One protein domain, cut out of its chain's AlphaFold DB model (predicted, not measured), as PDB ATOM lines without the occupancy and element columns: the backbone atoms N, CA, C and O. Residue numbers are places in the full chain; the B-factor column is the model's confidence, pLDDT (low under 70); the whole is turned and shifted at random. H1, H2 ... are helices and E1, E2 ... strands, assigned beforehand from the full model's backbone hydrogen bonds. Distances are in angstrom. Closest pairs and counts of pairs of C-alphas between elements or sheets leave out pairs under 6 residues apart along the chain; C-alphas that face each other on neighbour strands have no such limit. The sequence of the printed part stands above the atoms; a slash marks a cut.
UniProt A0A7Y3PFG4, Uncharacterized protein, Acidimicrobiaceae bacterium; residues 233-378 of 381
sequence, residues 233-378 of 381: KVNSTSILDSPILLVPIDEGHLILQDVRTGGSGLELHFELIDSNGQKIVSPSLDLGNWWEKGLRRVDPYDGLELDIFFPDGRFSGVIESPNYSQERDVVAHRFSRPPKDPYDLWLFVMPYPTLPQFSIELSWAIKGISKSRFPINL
ATOM      1  N   LYS A 233     156.987 197.073 185.654       43.56
ATOM      2  CA  LYS A 233     157.970 196.910 186.747       43.56
ATOM      3  C   LYS A 233     159.464 196.849 186.396       43.56
ATOM      4  O   LYS A 233     160.207 196.084 187.007       43.56
ATOM      5  N   VAL A 234     159.970 197.804 185.628       44.56
ATOM      6  CA  VAL A 234     161.031 198.609 186.254       44.56
ATOM      7  C   VAL A 234     160.350 199.901 186.657       44.56
ATOM      8  O   VAL A 234     160.228 200.828 185.867       44.56
ATOM      9  N   ASN A 235     159.799 199.918 187.872       47.97
ATOM     10  CA  ASN A 235     159.459 201.175 188.521       47.97
ATOM     11  C   ASN A 235     160.794 201.887 188.734       47.97
ATOM     12  O   ASN A 235     161.391 201.754 189.799       47.97
ATOM     13  N   SER A 236     161.299 202.584 187.715       57.28
ATOM     14  CA  SER A 236     162.184 203.706 187.966       57.28
ATOM     15  C   SER A 236     161.363 204.611 188.869       57.28
ATOM     16  O   SER A 236     160.358 205.188 188.440       57.28
ATOM     17  N   THR A 237     161.683 204.574 190.158       79.00
ATOM     18  CA  THR A 237     161.111 205.478 191.141       79.00
ATOM     19  C   THR A 237     161.259 206.886 190.602       79.00
ATOM     20  O   THR A 237     162.299 207.196 190.016       79.00
ATOM     21  N   SER A 238     160.214 207.695 190.770       88.06
ATOM     22  CA  SER A 238     160.299 209.115 190.455       88.06
ATOM     23  C   SER A 238     161.596 209.675 191.022       88.06
ATOM     24  O   SER A 238     161.914 209.433 192.189       88.06
ATOM     25  N   ILE A 239     162.340 210.394 190.192       90.75
ATOM     26  CA  ILE A 239     163.488 211.181 190.631       90.75
ATOM     27  C   ILE A 239     163.049 212.571 191.119       90.75
ATOM     28  O   ILE A 239     163.900 213.378 191.488       90.75
ATOM     29  N   LEU A 240     161.742 212.858 191.170       91.12
ATOM     30  CA  LEU A 240     161.206 213.944 191.993       91.12
ATOM     31  C   LEU A 240     161.037 213.485 193.441       91.12
ATOM     32  O   LEU A 240     160.441 212.441 193.699       91.12
ATOM     33  N   ASP A 241     161.443 214.334 194.384       89.00
ATOM     34  CA  ASP A 241     161.197 214.111 195.814       89.00
ATOM     35  C   ASP A 241     159.695 214.160 196.165       89.00
ATOM     36  O   ASP A 241     159.231 213.484 197.084       89.00
ATOM     37  N   SER A 242     158.924 214.967 195.431       91.88
ATOM     38  CA  SER A 242     157.474 215.113 195.580       91.88
ATOM     39  C   SER A 242     156.839 215.683 194.305       91.88
ATOM     40  O   SER A 242     157.525 216.421 193.591       91.88
ATOM     41  N   PRO A 243     155.539 215.434 194.043       94.06
ATOM     42  CA  PRO A 243     154.810 216.093 192.960       94.06
ATOM     43  C   PRO A 243     154.916 217.620 193.034       94.06
ATOM     44  O   PRO A 243     154.880 218.202 194.121       94.06
ATOM     45  N   ILE A 244     155.021 218.271 191.877       95.31
ATOM     46  CA  ILE A 244     155.159 219.728 191.774       95.31
ATOM     47  C   ILE A 244     153.850 220.317 191.250       95.31
ATOM     48  O   ILE A 244     153.414 220.014 190.139       95.31
ATOM     49  N   LEU A 245     153.238 221.191 192.051       94.00
ATOM     50  CA  LEU A 245     152.084 221.985 191.640       94.00
ATOM     51  C   LEU A 245     152.542 223.053 190.647       94.00
ATOM     52  O   LEU A 245     153.336 223.922 191.010       94.00
ATOM     53  N   LEU A 246     152.055 222.988 189.409       93.81
ATOM     54  CA  LEU A 246     152.436 223.950 188.381       93.81
ATOM     55  C   LEU A 246     151.473 225.137 188.404       93.81
ATOM     56  O   LEU A 246     151.830 226.231 188.829       93.81
ATOM     57  N   VAL A 247     150.222 224.926 187.996       93.44
ATOM     58  CA  VAL A 247     149.251 226.019 187.844       93.44
ATOM     59  C   VAL A 247     147.845 225.609 188.271       93.44
ATOM     60  O   VAL A 247     147.436 224.473 188.014       93.44
ATOM     61  N   PRO A 248     147.085 226.521 188.905       92.62
ATOM     62  CA  PRO A 248     145.656 226.336 189.098       92.62
ATOM     63  C   PRO A 248     144.912 226.469 187.763       92.62
ATOM     64  O   PRO A 248     145.288 227.265 186.903       92.62
ATOM     65  N   ILE A 249     143.835 225.705 187.622       90.31
ATOM     66  CA  ILE A 249     142.853 225.773 186.535       90.31
ATOM     67  C   ILE A 249     141.442 225.797 187.143       90.31
ATOM     68  O   ILE A 249     141.272 225.468 188.314       90.31
ATOM     69  N   ASP A 250     140.418 226.147 186.364       83.50
ATOM     70  CA  ASP A 250     139.046 226.342 186.877       83.50
ATOM     71  C   ASP A 250     138.497 225.171 187.715       83.50
ATOM     72  O   ASP A 250     137.760 225.380 188.678       83.50
ATOM     73  N   GLU A 251     138.867 223.937 187.368       82.94
ATOM     74  CA  GLU A 251     138.370 222.710 188.005       82.94
ATOM     75  C   GLU A 251     139.401 222.048 188.937       82.94
ATOM     76  O   GLU A 251     139.145 220.968 189.467       82.94
ATOM     77  N   GLY A 252     140.556 222.685 189.171       90.69
ATOM     78  CA  GLY A 252     141.609 222.133 190.020       90.69
ATOM     79  C   GLY A 252     143.014 222.615 189.666       90.69
ATOM     80  O   GLY A 252     143.265 223.815 189.641       90.69
ATOM     81  N   HIS A 253     143.959 221.702 189.443       93.56
ATOM     82  CA  HIS A 253     145.360 222.040 189.179       93.56
ATOM     83  C   HIS A 253     146.013 221.101 188.163       93.56
ATOM     84  O   HIS A 253     145.697 219.914 188.108       93.56
ATOM     85  N   LEU A 254     146.979 221.635 187.412       94.44
ATOM     86  CA  LEU A 254     147.955 220.854 186.656       94.44
ATOM     87  C   LEU A 254     149.175 220.588 187.542       94.44
ATOM     88  O   LEU A 254     149.773 221.525 188.084       94.44
ATOM     89  N   ILE A 255     149.561 219.321 187.660       95.88
ATOM     90  CA  ILE A 255     150.736 218.902 188.426       95.88
ATOM     91  C   ILE A 255     151.728 218.156 187.543       95.88
ATOM     92  O   ILE A 255     151.325 217.429 186.639       95.88
ATOM     93  N   LEU A 256     153.020 218.306 187.839       96.31
ATOM     94  CA  LEU A 256     154.048 217.359 187.417       96.31
ATOM     95  C   LEU A 256     154.145 216.290 188.507       96.31
ATOM     96  O   LEU A 256     154.713 216.523 189.576       96.31
ATOM     97  N   GLN A 257     153.524 215.150 188.246       94.88
ATOM     98  CA  GLN A 257     153.357 214.064 189.201       94.88
ATOM     99  C   GLN A 257     154.631 213.229 189.351       94.88
ATOM    100  O   GLN A 257     154.972 212.810 190.458       94.88
ATOM    101  N   ASP A 258     155.331 212.979 188.246       92.94
ATOM    102  CA  ASP A 258     156.465 212.058 188.201       92.94
ATOM    103  C   ASP A 258     157.506 212.529 187.174       92.94
ATOM    104  O   ASP A 258     157.155 213.070 186.119       92.94
ATOM    105  N   VAL A 259     158.783 212.308 187.486       92.75
ATOM    106  CA  VAL A 259     159.879 212.378 186.516       92.75
ATOM    107  C   VAL A 259     160.666 211.091 186.616       92.75
ATOM    108  O   VAL A 259     161.129 210.736 187.695       92.75
ATOM    109  N   ARG A 260     160.871 210.408 185.494       89.75
ATOM    110  CA  ARG A 260     161.594 209.135 185.454       89.75
ATOM    111  C   ARG A 260     162.735 209.187 184.464       89.75
ATOM    112  O   ARG A 260     162.655 209.860 183.443       89.75
ATOM    113  N   THR A 261     163.788 208.430 184.733       81.94
ATOM    114  CA  THR A 261     164.836 208.158 183.748       81.94
ATOM    115  C   THR A 261     164.361 207.058 182.797       81.94
ATOM    116  O   THR A 261     164.050 205.957 183.255       81.94
ATOM    117  N   GLY A 262     164.327 207.320 181.490       66.38
ATOM    118  CA  GLY A 262     164.016 206.319 180.469       66.38
ATOM    119  C   GLY A 262     165.039 206.346 179.336       66.38
ATOM    120  O   GLY A 262     165.121 207.325 178.604       66.38
ATOM    121  N   GLY A 263     165.819 205.275 179.166       70.50
ATOM    122  CA  GLY A 263     166.765 205.154 178.048       70.50
ATOM    123  C   GLY A 263     167.761 206.320 177.964       70.50
ATOM    124  O   GLY A 263     168.679 206.401 178.773       70.50
ATOM    125  N   SER A 264     167.593 207.188 176.963       73.12
ATOM    126  CA  SER A 264     168.437 208.358 176.666       73.12
ATOM    127  C   SER A 264     167.896 209.694 177.207       73.12
ATOM    128  O   SER A 264     168.493 210.742 176.940       73.12
ATOM    129  N   GLY A 265     166.783 209.682 177.946       83.75
ATOM    130  CA  GLY A 265     166.084 210.897 178.355       83.75
ATOM    131  C   GLY A 265     165.229 210.770 179.619       83.75
ATOM    132  O   GLY A 265     165.345 209.834 180.419       83.75
ATOM    133  N   LEU A 266     164.370 211.765 179.811       87.62
ATOM    134  CA  LEU A 266     163.440 211.877 180.926       87.62
ATOM    135  C   LEU A 266     162.011 211.609 180.465       87.62
ATOM    136  O   LEU A 266     161.588 212.069 179.412       87.62
ATOM    137  N   GLU A 267     161.240 210.922 181.290       90.62
ATOM    138  CA  GLU A 267     159.793 210.858 181.161       90.62
ATOM    139  C   GLU A 267     159.160 211.799 182.178       90.62
ATOM    140  O   GLU A 267     159.452 211.698 183.367       90.62
ATOM    141  N   LEU A 268     158.288 212.689 181.724       93.12
ATOM    142  CA  LEU A 268     157.527 213.617 182.549       93.12
ATOM    143  C   LEU A 268     156.062 213.184 182.559       93.12
ATOM    144  O   LEU A 268     155.460 213.022 181.496       93.12
ATOM    145  N   HIS A 269     155.488 213.022 183.746       94.19
ATOM    146  CA  HIS A 269     154.075 212.698 183.928       94.19
ATOM    147  C   HIS A 269     153.331 213.902 184.475       94.19
ATOM    148  O   HIS A 269     153.586 214.335 185.598       94.19
ATOM    149  N   PHE A 270     152.391 214.411 183.696       94.50
ATOM    150  CA  PHE A 270     151.470 215.445 184.120       94.50
ATOM    151  C   PHE A 270     150.093 214.845 184.386       94.50
ATOM    152  O   PHE A 270     149.610 214.002 183.623       94.50
ATOM    153  N   GLU A 271     149.466 215.316 185.460       94.00
ATOM    154  CA  GLU A 271     148.102 214.959 185.831       94.00
ATOM    155  C   GLU A 271     147.270 216.214 186.095       94.00
ATOM    156  O   GLU A 271     147.781 217.260 186.512       94.00
ATOM    157  N   LEU A 272     145.962 216.082 185.883       92.25
ATOM    158  CA  LEU A 272     144.968 217.039 186.346       92.25
ATOM    159  C   LEU A 272     144.340 216.516 187.637       92.25
ATOM    160  O   LEU A 272     143.784 215.416 187.672       92.25
ATOM    161  N   ILE A 273     144.418 217.313 188.697       93.12
ATOM    162  CA  ILE A 273     143.798 217.024 189.995       93.12
ATOM    163  C   ILE A 273     142.698 218.038 190.281       93.12
ATOM    164  O   ILE A 273     142.798 219.180 189.843       93.12
ATOM    165  N   ASP A 274     141.666 217.641 191.016       92.94
ATOM    166  CA  ASP A 274     140.581 218.521 191.443       92.94
ATOM    167  C   ASP A 274     141.014 219.448 192.601       92.94
ATOM    168  O   ASP A 274     142.145 219.407 193.098       92.94
ATOM    169  N   SER A 275     140.100 220.296 193.076       89.62
ATOM    170  CA  SER A 275     140.343 221.175 194.230       89.62
ATOM    171  C   SER A 275     140.621 220.434 195.546       89.62
ATOM    172  O   SER A 275     141.118 221.041 196.493       89.62
ATOM    173  N   ASN A 276     140.284 219.144 195.630       90.00
ATOM    174  CA  ASN A 276     140.528 218.285 196.789       90.00
ATOM    175  C   ASN A 276     141.842 217.496 196.664       90.00
ATOM    176  O   ASN A 276     142.167 216.709 197.555       90.00
ATOM    177  N   GLY A 277     142.587 217.686 195.571       87.00
ATOM    178  CA  GLY A 277     143.816 216.956 195.277       87.00
ATOM    179  C   GLY A 277     143.593 215.526 194.783       87.00
ATOM    180  O   GLY A 277     144.520 214.721 194.831       87.00
ATOM    181  N   GLN A 278     142.384 215.182 194.337       89.88
ATOM    182  CA  GLN A 278     142.090 213.887 193.730       89.88
ATOM    183  C   GLN A 278     142.279 213.953 192.219       89.88
ATOM    184  O   GLN A 278     141.871 214.920 191.580       89.88
ATOM    185  N   LYS A 279     142.865 212.904 191.632       88.50
ATOM    186  CA  LYS A 279     143.006 212.784 190.179       88.50
ATOM    187  C   LYS A 279     141.641 212.901 189.502       88.50
ATOM    188  O   LYS A 279     140.716 212.152 189.829       88.50
ATOM    189  N   ILE A 280     141.538 213.814 188.540       85.06
ATOM    190  CA  ILE A 280     140.375 213.910 187.666       85.06
ATOM    191  C   ILE A 280     140.446 212.708 186.729       85.06
ATOM    192  O   ILE A 280     141.294 212.640 185.848       85.06
ATOM    193  N   VAL A 281     139.575 211.729 186.955       77.12
ATOM    194  CA  VAL A 281     139.455 210.545 186.102       77.12
ATOM    195  C   VAL A 281     138.272 210.713 185.164       77.12
ATOM    196  O   VAL A 281     137.235 211.265 185.540       77.12
ATOM    197  N   SER A 282     138.383 210.185 183.945       65.81
ATOM    198  CA  SER A 282     137.211 210.103 183.077       65.81
ATOM    199  C   SER A 282     136.139 209.250 183.767       65.81
ATOM    200  O   SER A 282     136.442 208.112 184.146       65.81
ATOM    201  N   PRO A 283     134.871 209.701 183.870       56.25
ATOM    202  CA  PRO A 283     133.783 208.761 184.106       56.25
ATOM    203  C   PRO A 283     133.885 207.720 182.995       56.25
ATOM    204  O   PRO A 283     134.051 208.102 181.836       56.25
ATOM    205  N   SER A 284     133.914 206.438 183.366       47.34
ATOM    206  CA  SER A 284     134.220 205.296 182.500       47.34
ATOM    207  C   SER A 284     133.550 205.424 181.130       47.34
ATOM    208  O   SER A 284     132.396 205.032 180.941       47.34
ATOM    209  N   LEU A 285     134.264 206.007 180.170       48.53
ATOM    210  CA  LEU A 285     133.869 205.985 178.780       48.53
ATOM    211  C   LEU A 285     134.152 204.558 178.353       48.53
ATOM    212  O   LEU A 285     135.293 204.108 178.400       48.53
ATOM    213  N   ASP A 286     133.093 203.833 178.022       45.91
ATOM    214  CA  ASP A 286     133.175 202.518 177.412       45.91
ATOM    215  C   ASP A 286     133.946 202.669 176.087       45.91
ATOM    216  O   ASP A 286     133.392 202.998 175.035       45.91
ATOM    217  N   LEU A 287     135.277 202.543 176.175       48.19
ATOM    218  CA  LEU A 287     136.252 202.758 175.101       48.19
ATOM    219  C   LEU A 287     136.077 201.748 173.955       48.19
ATOM    220  O   LEU A 287     136.791 201.835 172.957       48.19
ATOM    221  N   GLY A 288     135.135 200.809 174.082       44.41
ATOM    222  CA  GLY A 288     134.865 199.767 173.104       44.41
ATOM    223  C   GLY A 288     134.446 200.275 171.726       44.41
ATOM    224  O   GLY A 288     134.805 199.624 170.760       44.41
ATOM    225  N   ASN A 289     133.754 201.421 171.603       43.06
ATOM    226  CA  ASN A 289     133.112 201.829 170.334       43.06
ATOM    227  C   ASN A 289     133.102 203.357 170.073       43.06
ATOM    228  O   ASN A 289     132.170 203.891 169.469       43.06
ATOM    229  N   TRP A 290     134.088 204.118 170.560       47.12
ATOM    230  CA  TRP A 290     134.041 205.592 170.465       47.12
ATOM    231  C   TRP A 290     134.197 206.128 169.027       47.12
ATOM    232  O   TRP A 290     133.573 207.134 168.689       47.12
ATOM    233  N   TRP A 291     134.939 205.432 168.155       44.41
ATOM    234  CA  TRP A 291     135.076 205.794 166.734       44.41
ATOM    235  C   TRP A 291     133.793 205.560 165.919       44.41
ATOM    236  O   TRP A 291     133.584 206.232 164.913       44.41
ATOM    237  N   GLU A 292     132.895 204.670 166.361       44.06
ATOM    238  CA  GLU A 292     131.613 204.406 165.682       44.06
ATOM    239  C   GLU A 292     130.567 205.505 165.925       44.06
ATOM    240  O   GLU A 292     129.608 205.630 165.165       44.06
ATOM    241  N   LYS A 293     130.740 206.326 166.971       48.00
ATOM    242  CA  LYS A 293     129.762 207.350 167.381       48.00
ATOM    243  C   LYS A 293     130.068 208.762 166.874       48.00
ATOM    244  O   LYS A 293     129.335 209.686 167.215       48.00
ATOM    245  N   GLY A 294     131.141 208.960 166.103       42.84
ATOM    246  CA  GLY A 294     131.525 210.285 165.592       42.84
ATOM    247  C   GLY A 294     131.822 211.326 166.683       42.84
ATOM    248  O   GLY A 294     131.851 212.524 166.404       42.84
ATOM    249  N   LEU A 295     132.030 210.888 167.929       49.19
ATOM    250  CA  LEU A 295     132.358 211.756 169.053       49.19
ATOM    251  C   LEU A 295     133.830 212.157 168.934       49.19
ATOM    252  O   LEU A 295     134.719 211.308 169.011       49.19
ATOM    253  N   ARG A 296     134.099 213.453 168.731       51.66
ATOM    254  CA  ARG A 296     135.465 213.987 168.805       51.66
ATOM    255  C   ARG A 296     135.992 213.757 170.219       51.66
ATOM    256  O   ARG A 296     135.355 214.160 171.190       51.66
ATOM    257  N   ARG A 297     137.148 213.101 170.325       56.38
ATOM    258  CA  ARG A 297     137.875 212.951 171.584       56.38
ATOM    259  C   ARG A 297     138.281 214.351 172.048       56.38
ATOM    260  O   ARG A 297     139.063 215.002 171.365       56.38
ATOM    261  N   VAL A 298     137.709 214.818 173.154       68.31
ATOM    262  CA  VAL A 298     138.162 216.051 173.805       68.31
ATOM    263  C   VAL A 298     139.430 215.686 174.563       68.31
ATOM    264  O   VAL A 298     139.387 214.871 175.483       68.31
ATOM    265  N   ASP A 299     140.564 216.203 174.105       77.75
ATOM    266  CA  ASP A 299     141.830 216.086 174.819       77.75
ATOM    267  C   ASP A 299     141.809 217.090 175.976       77.75
ATOM    268  O   ASP A 299     141.678 218.288 175.719       77.75
ATOM    269  N   PRO A 300     141.891 216.659 177.248       85.31
ATOM    270  CA  PRO A 300     141.827 217.589 178.370       85.31
ATOM    271  C   PRO A 300     143.037 218.526 178.431       85.31
ATOM    272  O   PRO A 300     142.994 219.474 179.205       85.31
ATOM    273  N   TYR A 301     144.065 218.278 177.614       89.12
ATOM    274  CA  TYR A 301     145.273 219.088 177.453       89.12
ATOM    275  C   TYR A 301     145.266 219.952 176.180       89.12
ATOM    276  O   TYR A 301     146.303 220.491 175.805       89.12
ATOM    277  N   ASP A 302     144.129 220.074 175.486       85.12
ATOM    278  CA  ASP A 302     144.021 220.892 174.272       85.12
ATOM    279  C   ASP A 302     144.455 222.347 174.530       85.12
ATOM    280  O   ASP A 302     144.040 222.970 175.515       85.12
ATOM    281  N   GLY A 303     145.320 222.878 173.662       86.00
ATOM    282  CA  GLY A 303     145.909 224.215 173.785       86.00
ATOM    283  C   GLY A 303     146.918 224.397 174.928       86.00
ATOM    284  O   GLY A 303     147.246 225.542 175.246       86.00
ATOM    285  N   LEU A 304     147.370 223.314 175.575       91.19
ATOM    286  CA  LEU A 304     148.519 223.348 176.481       91.19
ATOM    287  C   LEU A 304     149.814 223.388 175.664       91.19
ATOM    288  O   LEU A 304     150.046 222.544 174.796       91.19
ATOM    289  N   GLU A 305     150.658 224.347 176.009       91.69
ATOM    290  CA  GLU A 305     151.975 224.598 175.445       91.69
ATOM    291  C   GLU A 305     153.028 224.427 176.546       91.69
ATOM    292  O   GLU A 305     152.897 225.002 177.632       91.69
ATOM    293  N   LEU A 306     154.068 223.631 176.283       92.19
ATOM    294  CA  LEU A 306     155.158 223.372 177.228       92.19
ATOM    295  C   LEU A 306     156.518 223.576 176.559       92.19
ATOM    296  O   LEU A 306     156.799 222.944 175.553       92.19
ATOM    297  N   ASP A 307     157.388 224.387 177.149       91.19
ATOM    298  CA  ASP A 307     158.797 224.531 176.783       91.19
ATOM    299  C   ASP A 307     159.679 223.983 177.915       91.19
ATOM    300  O   ASP A 307     159.525 224.344 179.083       91.19
ATOM    301  N   ILE A 308     160.659 223.146 177.588       92.44
ATOM    302  CA  ILE A 308     161.627 222.599 178.542       92.44
ATOM    303  C   ILE A 308     162.974 223.247 178.283       92.44
ATOM    304  O   ILE A 308     163.448 223.242 177.155       92.44
ATOM    305  N   PHE A 309     163.613 223.763 179.328       93.06
ATOM    306  CA  PHE A 309     164.922 224.404 179.240       93.06
ATOM    307  C   PHE A 309     165.927 223.706 180.138       93.06
ATOM    308  O   PHE A 309     165.688 223.536 181.338       93.06
ATOM    309  N   PHE A 310     167.082 223.385 179.574       92.62
ATOM    310  CA  PHE A 310     168.226 222.877 180.307       92.62
ATOM    311  C   PHE A 310     169.183 224.012 180.697       92.62
ATOM    312  O   PHE A 310     169.246 225.045 180.025       92.62
ATOM    313  N   PRO A 311     169.951 223.853 181.789       88.62
ATOM    314  CA  PRO A 311     170.882 224.885 182.257       88.62
ATOM    315  C   PRO A 311     172.025 225.188 181.288       88.62
ATOM    316  O   PRO A 311     172.628 226.252 181.374       88.62
ATOM    317  N   ASP A 312     172.327 224.252 180.388       85.12
ATOM    318  CA  ASP A 312     173.331 224.402 179.332       85.12
ATOM    319  C   ASP A 312     172.836 225.221 178.126       85.12
ATOM    320  O   ASP A 312     173.589 225.430 177.180       85.12
ATOM    321  N   GLY A 313     171.597 225.725 178.173       86.69
ATOM    322  CA  GLY A 313     171.005 226.572 177.139       86.69
ATOM    323  C   GLY A 313     170.176 225.813 176.103       86.69
ATOM    324  O   GLY A 313     169.467 226.457 175.330       86.69
ATOM    325  N   ARG A 314     170.206 224.474 176.107       87.00
ATOM    326  CA  ARG A 314     169.357 223.658 175.229       87.00
ATOM    327  C   ARG A 314     167.893 223.747 175.659       87.00
ATOM    328  O   ARG A 314     167.596 223.913 176.845       87.00
ATOM    329  N   PHE A 315     166.966 223.633 174.712       86.44
ATOM    330  CA  PHE A 315     165.535 223.711 175.003       86.44
ATOM    331  C   PHE A 315     164.667 222.970 173.981       86.44
ATOM    332  O   PHE A 315     165.084 222.794 172.839       86.44
ATOM    333  N   SER A 316     163.471 222.536 174.399       77.31
ATOM    334  CA  SER A 316     162.580 221.680 173.592       77.31
ATOM    335  C   SER A 316     161.712 222.427 172.602       77.31
ATOM    336  O   SER A 316     161.196 221.843 171.653       77.31
ATOM    337  N   GLY A 317     161.501 223.714 172.861       73.25
ATOM    338  CA  GLY A 317     160.449 224.461 172.206       73.25
ATOM    339  C   GLY A 317     159.042 224.132 172.630       73.25
ATOM    340  O   GLY A 317     158.848 223.287 173.500       73.25
ATOM    341  N   VAL A 318     158.097 224.848 172.008       72.25
ATOM    342  CA  VAL A 318     156.681 224.804 172.353       72.25
ATOM    343  C   VAL A 318     156.143 223.446 171.936       72.25
ATOM    344  O   VAL A 318     155.950 223.161 170.755       72.25
ATOM    345  N   ILE A 319     155.932 222.595 172.929       68.12
ATOM    346  CA  ILE A 319     155.269 221.309 172.795       68.12
ATOM    347  C   ILE A 319     153.771 221.603 172.860       68.12
ATOM    348  O   ILE A 319     153.220 221.778 173.947       68.12
ATOM    349  N   GLU A 320     153.125 221.691 171.698       63.84
ATOM    350  CA  GLU A 320     151.667 221.766 171.606       63.84
ATOM    351  C   GLU A 320     151.075 220.358 171.711       63.84
ATOM    352  O   GLU A 320     151.434 219.445 170.963       63.84
ATOM    353  N   SER A 321     150.092 220.165 172.584       50.78
ATOM    354  CA  SER A 321     149.203 219.009 172.454       50.78
ATOM    355  C   SER A 321     148.217 219.276 171.298       50.78
ATOM    356  O   SER A 321     147.378 220.155 171.488       50.78
ATOM    357  N   PRO A 322     148.238 218.600 170.116       44.91
ATOM    358  CA  PRO A 322     149.012 217.442 169.651       44.91
ATOM    359  C   PRO A 322     149.824 217.717 168.355       44.91
ATOM    360  O   PRO A 322     149.753 216.929 167.408       44.91
ATOM    361  N   ASN A 323     150.571 218.819 168.276       36.94
ATOM    362  CA  ASN A 323     151.354 219.163 167.087       36.94
ATOM    363  C   ASN A 323     152.860 219.092 167.338       36.94
ATOM    364  O   ASN A 323     153.398 219.604 168.315       36.94
ATOM    365  N   TYR A 324     153.528 218.437 166.393       40.75
ATOM    366  CA  TYR A 324     154.968 218.242 166.350       40.75
ATOM    367  C   TYR A 324     155.670 219.558 165.993       40.75
ATOM    368  O   TYR A 324     155.364 220.161 164.965       40.75
ATOM    369  N   SER A 325     156.642 219.975 166.803       40.94
ATOM    370  CA  SER A 325     157.572 221.059 166.465       40.94
ATOM    371  C   SER A 325     158.915 220.456 166.029       40.94
ATOM    372  O   SER A 325     159.431 219.565 166.702       40.94
ATOM    373  N   GLN A 326     159.458 220.932 164.904       40.81
ATOM    374  CA  GLN A 326     160.770 220.567 164.351       40.81
ATOM    375  C   GLN A 326     161.841 221.624 164.715       40.81
ATOM    376  O   GLN A 326     161.498 222.774 164.987       40.81
ATOM    377  N   GLU A 327     163.120 221.213 164.675       43.59
ATOM    378  CA  GLU A 327     164.370 222.019 164.746       43.59
ATOM    379  C   GLU A 327     164.950 222.415 166.129       43.59
ATOM    380  O   GLU A 327     165.217 223.600 166.339       43.59
ATOM    381  N   ARG A 328     165.192 221.500 167.095       59.03
ATOM    382  CA  ARG A 328     165.816 221.886 168.396       59.03
ATOM    383  C   ARG A 328     166.728 220.830 169.045       59.03
ATOM    384  O   ARG A 328     166.574 219.642 168.803       59.03
ATOM    385  N   ASP A 329     167.627 221.301 169.925       69.50
ATOM    386  CA  ASP A 329     168.634 220.503 170.665       69.50
ATOM    387  C   ASP A 329     168.053 219.605 171.776       69.50
ATOM    388  O   ASP A 329     168.750 218.740 172.314       69.50
ATOM    389  N   VAL A 330     166.803 219.855 172.181       71.31
ATOM    390  CA  VAL A 330     166.022 218.953 173.033       71.31
ATOM    391  C   VAL A 330     164.795 218.545 172.237       71.31
ATOM    392  O   VAL A 330     164.069 219.392 171.725       71.31
ATOM    393  N   VAL A 331     164.538 217.251 172.160       72.12
ATOM    394  CA  VAL A 331     163.346 216.699 171.532       72.12
ATOM    395  C   VAL A 331     162.405 216.237 172.630       72.12
ATOM    396  O   VAL A 331     162.820 215.572 173.579       72.12
ATOM    397  N   ALA A 332     161.139 216.626 172.532       75.44
ATOM    398  CA  ALA A 332     160.121 216.211 173.476       75.44
ATOM    399  C   ALA A 332     158.887 215.684 172.744       75.44
ATOM    400  O   ALA A 332     158.382 216.314 171.815       75.44
ATOM    401  N   HIS A 333     158.396 214.521 173.162       71.00
ATOM    402  CA  HIS A 333     157.357 213.784 172.452       71.00
ATOM    403  C   HIS A 333     156.303 213.284 173.430       71.00
ATOM    404  O   HIS A 333     156.617 212.647 174.437       71.00
ATOM    405  N   ARG A 334     155.030 213.518 173.110       80.19
ATOM    406  CA  ARG A 334     153.922 212.932 173.862       80.19
ATOM    407  C   ARG A 334     153.838 211.432 173.600       80.19
ATOM    408  O   ARG A 334     153.877 210.994 172.455       80.19
ATOM    409  N   PHE A 335     153.630 210.653 174.654       73.06
ATOM    410  CA  PHE A 335     153.325 209.228 174.562       73.06
ATOM    411  C   PHE A 335     152.202 208.848 175.540       73.06
ATOM    412  O   PHE A 335     151.562 209.706 176.147       73.06
ATOM    413  N   SER A 336     151.870 207.561 175.647       69.88
ATOM    414  CA  SER A 336     150.829 207.079 176.566       69.88
ATOM    415  C   SER A 336     151.302 205.836 177.307       69.88
ATOM    416  O   SER A 336     151.748 204.884 176.667       69.88
ATOM    417  N   ARG A 337     151.123 205.803 178.632       65.69
ATOM    418  CA  ARG A 337     151.338 204.608 179.463       65.69
ATOM    419  C   ARG A 337     150.000 203.928 179.799       65.69
ATOM    420  O   ARG A 337     148.993 204.619 179.937       65.69
ATOM    421  N   PRO A 338     149.938 202.588 179.895       55.69
ATOM    422  CA  PRO A 338     148.799 201.894 180.491       55.69
ATOM    423  C   PRO A 338     148.684 202.172 182.008       55.69
ATOM    424  O   PRO A 338     149.717 202.257 182.673       55.69
ATOM    425  N   PRO A 339     147.463 202.241 182.576       64.12
ATOM    426  CA  PRO A 339     146.181 202.286 181.875       64.12
ATOM    427  C   PRO A 339     146.034 203.602 181.097       64.12
ATOM    428  O   PRO A 339     146.432 204.656 181.570       64.12
ATOM    429  N   LYS A 340     145.462 203.537 179.890       63.97
ATOM    430  CA  LYS A 340     145.279 204.726 179.047       63.97
ATOM    431  C   LYS A 340     144.183 205.621 179.629       63.97
ATOM    432  O   LYS A 340     143.015 205.445 179.284       63.97
ATOM    433  N   ASP A 341     144.566 206.568 180.474       77.00
ATOM    434  CA  ASP A 341     143.695 207.635 180.959       77.00
ATOM    435  C   ASP A 341     143.884 208.884 180.076       77.00
ATOM    436  O   ASP A 341     145.014 209.342 179.913       77.00
ATOM    437  N   PRO A 342     142.832 209.446 179.450       73.50
ATOM    438  CA  PRO A 342     142.960 210.709 178.722       73.50
ATOM    439  C   PRO A 342     143.431 211.874 179.606       73.50
ATOM    440  O   PRO A 342     143.960 212.837 179.060       73.50
ATOM    441  N   TYR A 343     143.266 211.784 180.930       84.69
ATOM    442  CA  TYR A 343     143.749 212.769 181.897       84.69
ATOM    443  C   TYR A 343     145.200 212.534 182.332       84.69
ATOM    444  O   TYR A 343     145.703 213.285 183.161       84.69
ATOM    445  N   ASP A 344     145.902 211.564 181.740       86.38
ATOM    446  CA  ASP A 344     147.350 211.414 181.875       86.38
ATOM    447  C   ASP A 344     148.069 211.972 180.648       86.38
ATOM    448  O   ASP A 344     147.866 211.517 179.516       86.38
ATOM    449  N   LEU A 345     148.965 212.930 180.877       89.56
ATOM    450  CA  LEU A 345     149.875 213.430 179.856       89.56
ATOM    451  C   LEU A 345     151.292 212.961 180.174       89.56
ATOM    452  O   LEU A 345     151.894 213.374 181.158       89.56
ATOM    453  N   TRP A 346     151.834 212.109 179.309       90.06
ATOM    454  CA  TRP A 346     153.217 211.657 179.391       90.06
ATOM    455  C   TRP A 346     154.041 212.290 178.277       90.06
ATOM    456  O   TRP A 346     153.656 212.204 177.108       90.06
ATOM    457  N   LEU A 347     155.172 212.894 178.634       88.62
ATOM    458  CA  LEU A 347     156.158 213.422 177.693       88.62
ATOM    459  C   LEU A 347     157.482 212.689 177.866       88.62
ATOM    460  O   LEU A 347     157.951 212.525 178.985       88.62
ATOM    461  N   PHE A 348     158.097 212.262 176.773       83.25
ATOM    462  CA  PHE A 348     159.485 211.823 176.750       83.25
ATOM    463  C   PHE A 348     160.352 212.981 176.270       83.25
ATOM    464  O   PHE A 348     159.968 213.643 175.315       83.25
ATOM    465  N   VAL A 349     161.472 213.249 176.932       83.81
ATOM    466  CA  VAL A 349     162.315 214.432 176.729       83.81
ATOM    467  C   VAL A 349     163.758 213.980 176.613       83.81
ATOM    468  O   VAL A 349     164.295 213.389 177.548       83.81
ATOM    469  N   MET A 350     164.400 214.273 175.493       79.38
ATOM    470  CA  MET A 350     165.766 213.854 175.214       79.38
ATOM    471  C   MET A 350     166.603 214.990 174.628       79.38
ATOM    472  O   MET A 350     166.056 215.882 173.993       79.38
ATOM    473  N   PRO A 351     167.930 214.949 174.796       72.44
ATOM    474  CA  PRO A 351     168.677 214.004 175.639       72.44
ATOM    475  C   PRO A 351     168.570 214.374 177.136       72.44
ATOM    476  O   PRO A 351     167.862 215.310 177.500       72.44
ATOM    477  N   TYR A 352     169.277 213.668 178.024       79.12
ATOM    478  CA  TYR A 352     169.352 214.050 179.442       79.12
ATOM    479  C   TYR A 352     169.848 215.498 179.653       79.12
ATOM    480  O   TYR A 352     170.736 215.971 178.920       79.12
ATOM    481  N   PRO A 353     169.343 216.196 180.690       81.81
ATOM    482  CA  PRO A 353     169.941 217.448 181.117       81.81
ATOM    483  C   PRO A 353     171.359 217.182 181.645       81.81
ATOM    484  O   PRO A 353     171.625 216.174 182.297       81.81
ATOM    485  N   THR A 354     172.292 218.092 181.367       77.38
ATOM    486  CA  THR A 354     173.697 217.984 181.817       77.38
ATOM    487  C   THR A 354     173.867 218.165 183.324       77.38
ATOM    488  O   THR A 354     174.880 217.762 183.891       77.38
ATOM    489  N   LEU A 355     172.877 218.774 183.972       82.50
ATOM    490  CA  LEU A 355     172.778 218.946 185.413       82.50
ATOM    491  C   LEU A 355     171.448 218.339 185.883       82.50
ATOM    492  O   LEU A 355     170.507 218.292 185.091       82.50
ATOM    493  N   PRO A 356     171.316 217.932 187.158       88.50
ATOM    494  CA  PRO A 356     170.086 217.356 187.712       88.50
ATOM    495  C   PRO A 356     169.008 218.430 187.955       88.50
ATOM    496  O   PRO A 356     168.359 218.476 188.994       88.50
ATOM    497  N   GLN A 357     168.850 219.355 187.015       92.19
ATOM    498  CA  GLN A 357     167.859 220.410 187.059       92.19
ATOM    499  C   GLN A 357     167.479 220.812 185.633       92.19
ATOM    500  O   GLN A 357     168.312 220.822 184.726       92.19
ATOM    501  N   PHE A 358     166.227 221.197 185.452       94.31
ATOM    502  CA  PHE A 358     165.722 221.841 184.245       94.31
ATOM    503  C   PHE A 358     164.595 222.795 184.639       94.31
ATOM    504  O   PHE A 358     164.253 222.914 185.813       94.31
ATOM    505  N   SER A 359     164.012 223.514 183.690       95.94
ATOM    506  CA  SER A 359     162.798 224.284 183.963       95.94
ATOM    507  C   SER A 359     161.749 224.048 182.897       95.94
ATOM    508  O   SER A 359     162.101 223.966 181.724       95.94
ATOM    509  N   ILE A 360     160.489 223.996 183.313       95.75
ATOM    510  CA  ILE A 360     159.329 223.911 182.430       95.75
ATOM    511  C   ILE A 360     158.698 225.292 182.379       95.75
ATOM    512  O   ILE A 360     158.371 225.863 183.414       95.75
ATOM    513  N   GLU A 361     158.525 225.838 181.195       95.69
ATOM    514  CA  GLU A 361     157.696 227.003 180.955       95.69
ATOM    515  C   GLU A 361     156.410 226.536 180.290       95.69
ATOM    516  O   GLU A 361     156.446 225.695 179.401       95.69
ATOM    517  N   LEU A 362     155.269 227.020 180.764       95.12
ATOM    518  CA  LEU A 362     153.974 226.575 180.277       95.12
ATOM    519  C   LEU A 362     153.054 227.751 179.980       95.12
ATOM    520  O   LEU A 362     153.019 228.732 180.733       95.12
ATOM    521  N   SER A 363     152.272 227.606 178.918       94.00
ATOM    522  CA  SER A 363     151.174 228.483 178.517       94.00
ATOM    523  C   SER A 363     149.936 227.633 178.250       94.00
ATOM    524  O   SER A 363     150.013 226.521 177.742       94.00
ATOM    525  N   TRP A 364     148.766 228.128 178.648       93.81
ATOM    526  CA  TRP A 364     147.507 227.430 178.413       93.81
ATOM    527  C   TRP A 364     146.362 228.432 178.298       93.81
ATOM    528  O   TRP A 364     145.582 228.653 179.230       93.81
ATOM    529  N   ALA A 365     146.275 229.073 177.132       90.19
ATOM    530  CA  ALA A 365     145.364 230.193 176.900       90.19
ATOM    531  C   ALA A 365     143.891 229.825 177.144       90.19
ATOM    532  O   ALA A 365     143.146 230.616 177.720       90.19
ATOM    533  N   ILE A 366     143.489 228.602 176.775       87.00
ATOM    534  CA  ILE A 366     142.121 228.088 176.969       87.00
ATOM    535  C   ILE A 366     141.746 228.015 178.458       87.00
ATOM    536  O   ILE A 366     140.581 228.178 178.808       87.00
ATOM    537  N   LYS A 367     142.733 227.825 179.340       88.88
ATOM    538  CA  LYS A 367     142.573 227.812 180.801       88.88
ATOM    539  C   LYS A 367     143.005 229.130 181.461       88.88
ATOM    540  O   LYS A 367     143.197 229.177 182.669       88.88
ATOM    541  N   GLY A 368     143.177 230.203 180.681       90.12
ATOM    542  CA  GLY A 368     143.534 231.532 181.186       90.12
ATOM    543  C   GLY A 368     144.983 231.678 181.664       90.12
ATOM    544  O   GLY A 368     145.307 232.653 182.339       90.12
ATOM    545  N   ILE A 369     145.868 230.740 181.318       91.19
ATOM    546  CA  ILE A 369     147.271 230.754 181.737       91.19
ATOM    547  C   ILE A 369     148.118 231.351 180.612       91.19
ATOM    548  O   ILE A 369     148.231 230.772 179.535       91.19
ATOM    549  N   SER A 370     148.712 232.520 180.853       87.94
ATOM    550  CA  SER A 370     149.455 233.259 179.826       87.94
ATOM    551  C   SER A 370     150.870 232.728 179.612       87.94
ATOM    552  O   SER A 370     151.209 232.416 178.478       87.94
ATOM    553  N   LYS A 371     151.691 232.646 180.666       92.81
ATOM    554  CA  LYS A 371     153.031 232.038 180.644       92.81
ATOM    555  C   LYS A 371     153.602 231.940 182.063       92.81
ATOM    556  O   LYS A 371     153.673 232.958 182.748       92.81
ATOM    557  N   SER A 372     154.022 230.757 182.501       92.88
ATOM    558  CA  SER A 372     154.611 230.536 183.833       92.88
ATOM    559  C   SER A 372     155.789 229.574 183.756       92.88
ATOM    560  O   SER A 372     155.695 228.563 183.069       92.88
ATOM    561  N   ARG A 373     156.888 229.861 184.467       95.12
ATOM    562  CA  ARG A 373     158.109 229.039 184.450       95.12
ATOM    563  C   ARG A 373     158.413 228.435 185.818       95.12
ATOM    564  O   ARG A 373     158.434 229.143 186.821       95.12
ATOM    565  N   PHE A 374     158.709 227.141 185.825       95.38
ATOM    566  CA  PHE A 374     158.867 226.298 187.002       95.38
ATOM    567  C   PHE A 374     160.248 225.645 186.992       95.38
ATOM    568  O   PHE A 374     160.539 224.874 186.074       95.38
ATOM    569  N   PRO A 375     161.121 225.940 187.968       94.94
ATOM    570  CA  PRO A 375     162.366 225.206 188.129       94.94
ATOM    571  C   PRO A 375     162.075 223.813 188.694       94.94
ATOM    572  O   PRO A 375     161.360 223.671 189.684       94.94
ATOM    573  N   ILE A 376     162.659 222.795 188.074       94.75
ATOM    574  CA  ILE A 376     162.552 221.395 188.467       94.75
ATOM    575  C   ILE A 376     163.940 220.938 188.895       94.75
ATOM    576  O   ILE A 376     164.873 220.937 188.093       94.75
ATOM    577  N   ASN A 377     164.069 220.559 190.163       92.31
ATOM    578  CA  ASN A 377     165.278 219.941 190.690       92.31
ATOM    579  C   ASN A 377     165.033 218.442 190.796       92.31
ATOM    580  O   ASN A 377     164.005 218.015 191.321       92.31
ATOM    581  N   LEU A 378     165.970 217.665 190.279       88.25
ATOM    582  CA  LEU A 378     165.929 216.216 190.317       88.25
ATOM    583  C   LEU A 378     166.779 215.738 191.488       88.25
ATOM    584  O   LEU A 378     167.859 216.277 191.751       88.25
TER     585      LEU A 378
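AT A GLANCE: This is residues 233 to 378 of the 381 residues of an uncharacterized protein of Acidimicrobiaceae bacterium (UniProt A0A7Y3PFG4). A five-strand sheet, strongly twisted, and a smaller three-strand sheet lie face to face as a sandwich, their strands crossed at 36 degrees; residues 285 to 296, with the tiny helix H1, stick out as an arm. The printed part has 146 residues, with eight named strands and one named helix in the order E1 E2 E3 H1 E4 E5 E6 E7 E8. The sheets run E1 E2 E3 E6 E5 and E4 E7 E8, both antiparallel. The class is mostly strand, though under half of the residues are in named elements. The whole is compact, with a radius of gyration of the C-alphas of 15.5 A and spans of 48 by 37 by 34 A.

IN THESE COORDINATES: In the larger sheet, E1 is residues 244 to 249, 14.7 A long, beginning at C-alpha 244 (155.159, 219.728, 191.774). E2, residues 252 to 262, measures 29.0 A, and E3, residues 265 to 274, 29.7 A. E6 is residues 344 to 350, 19.7 A, and E5 residues 331 to 335, 12.9 A. In the smaller sheet, E4 is residues 304 to 309, 16.7 A, E7 residues 357 to 364, 23.2 A, and E8 residues 369 to 377, 22.8 A, ending at C-alpha 377 (165.278, 219.941, 190.690). H1, residues 290 to 293, measures 5.6 A.

HOW THE PARTS SIT: E1, E2 and E3 form a meander, each strand the antiparallel neighbour of the one before. In the hairpin E1 and E2, N 244 and O 256 are 2.9 A apart, within hydrogen-bond range; in the hairpin E2 and E3, N 257 and O 269 are at 2.8 A. E3 pairs with E6 through N 268 and O 347, 2.8 A, and E6 with E5 through N 333 and O 348, 2.8 A. In the other sheet, N 307 and O 361 of E4 and E7 are 2.8 A apart, and N 360 and O 374 of the hairpin E7 and E8 2.9 A. The facing parts of the sheets are 9.0 A centre to centre, their best planes 24 degrees apart. The closest C-alphas of E1 and E8 are those of Leu 246 and Phe 374, 7.0 A apart. E4 and E5 are apart, but only just, at 8.3 A. H1 is on neither sheet and is too short for an O i to N i+4 pair; its one O i to N i+3 pair is within range.

THE WHOLE: The C-alphas of Lys 293 and Asp 312, the two farthest apart, are 48.3 A apart. The printed part has no cut. The links E3 to H1 and E4 to E5 are long. Mean pLDDT of the printed part is 78.4; 38 residues are under 70, among them residues 282 to 298 and 319 to 329.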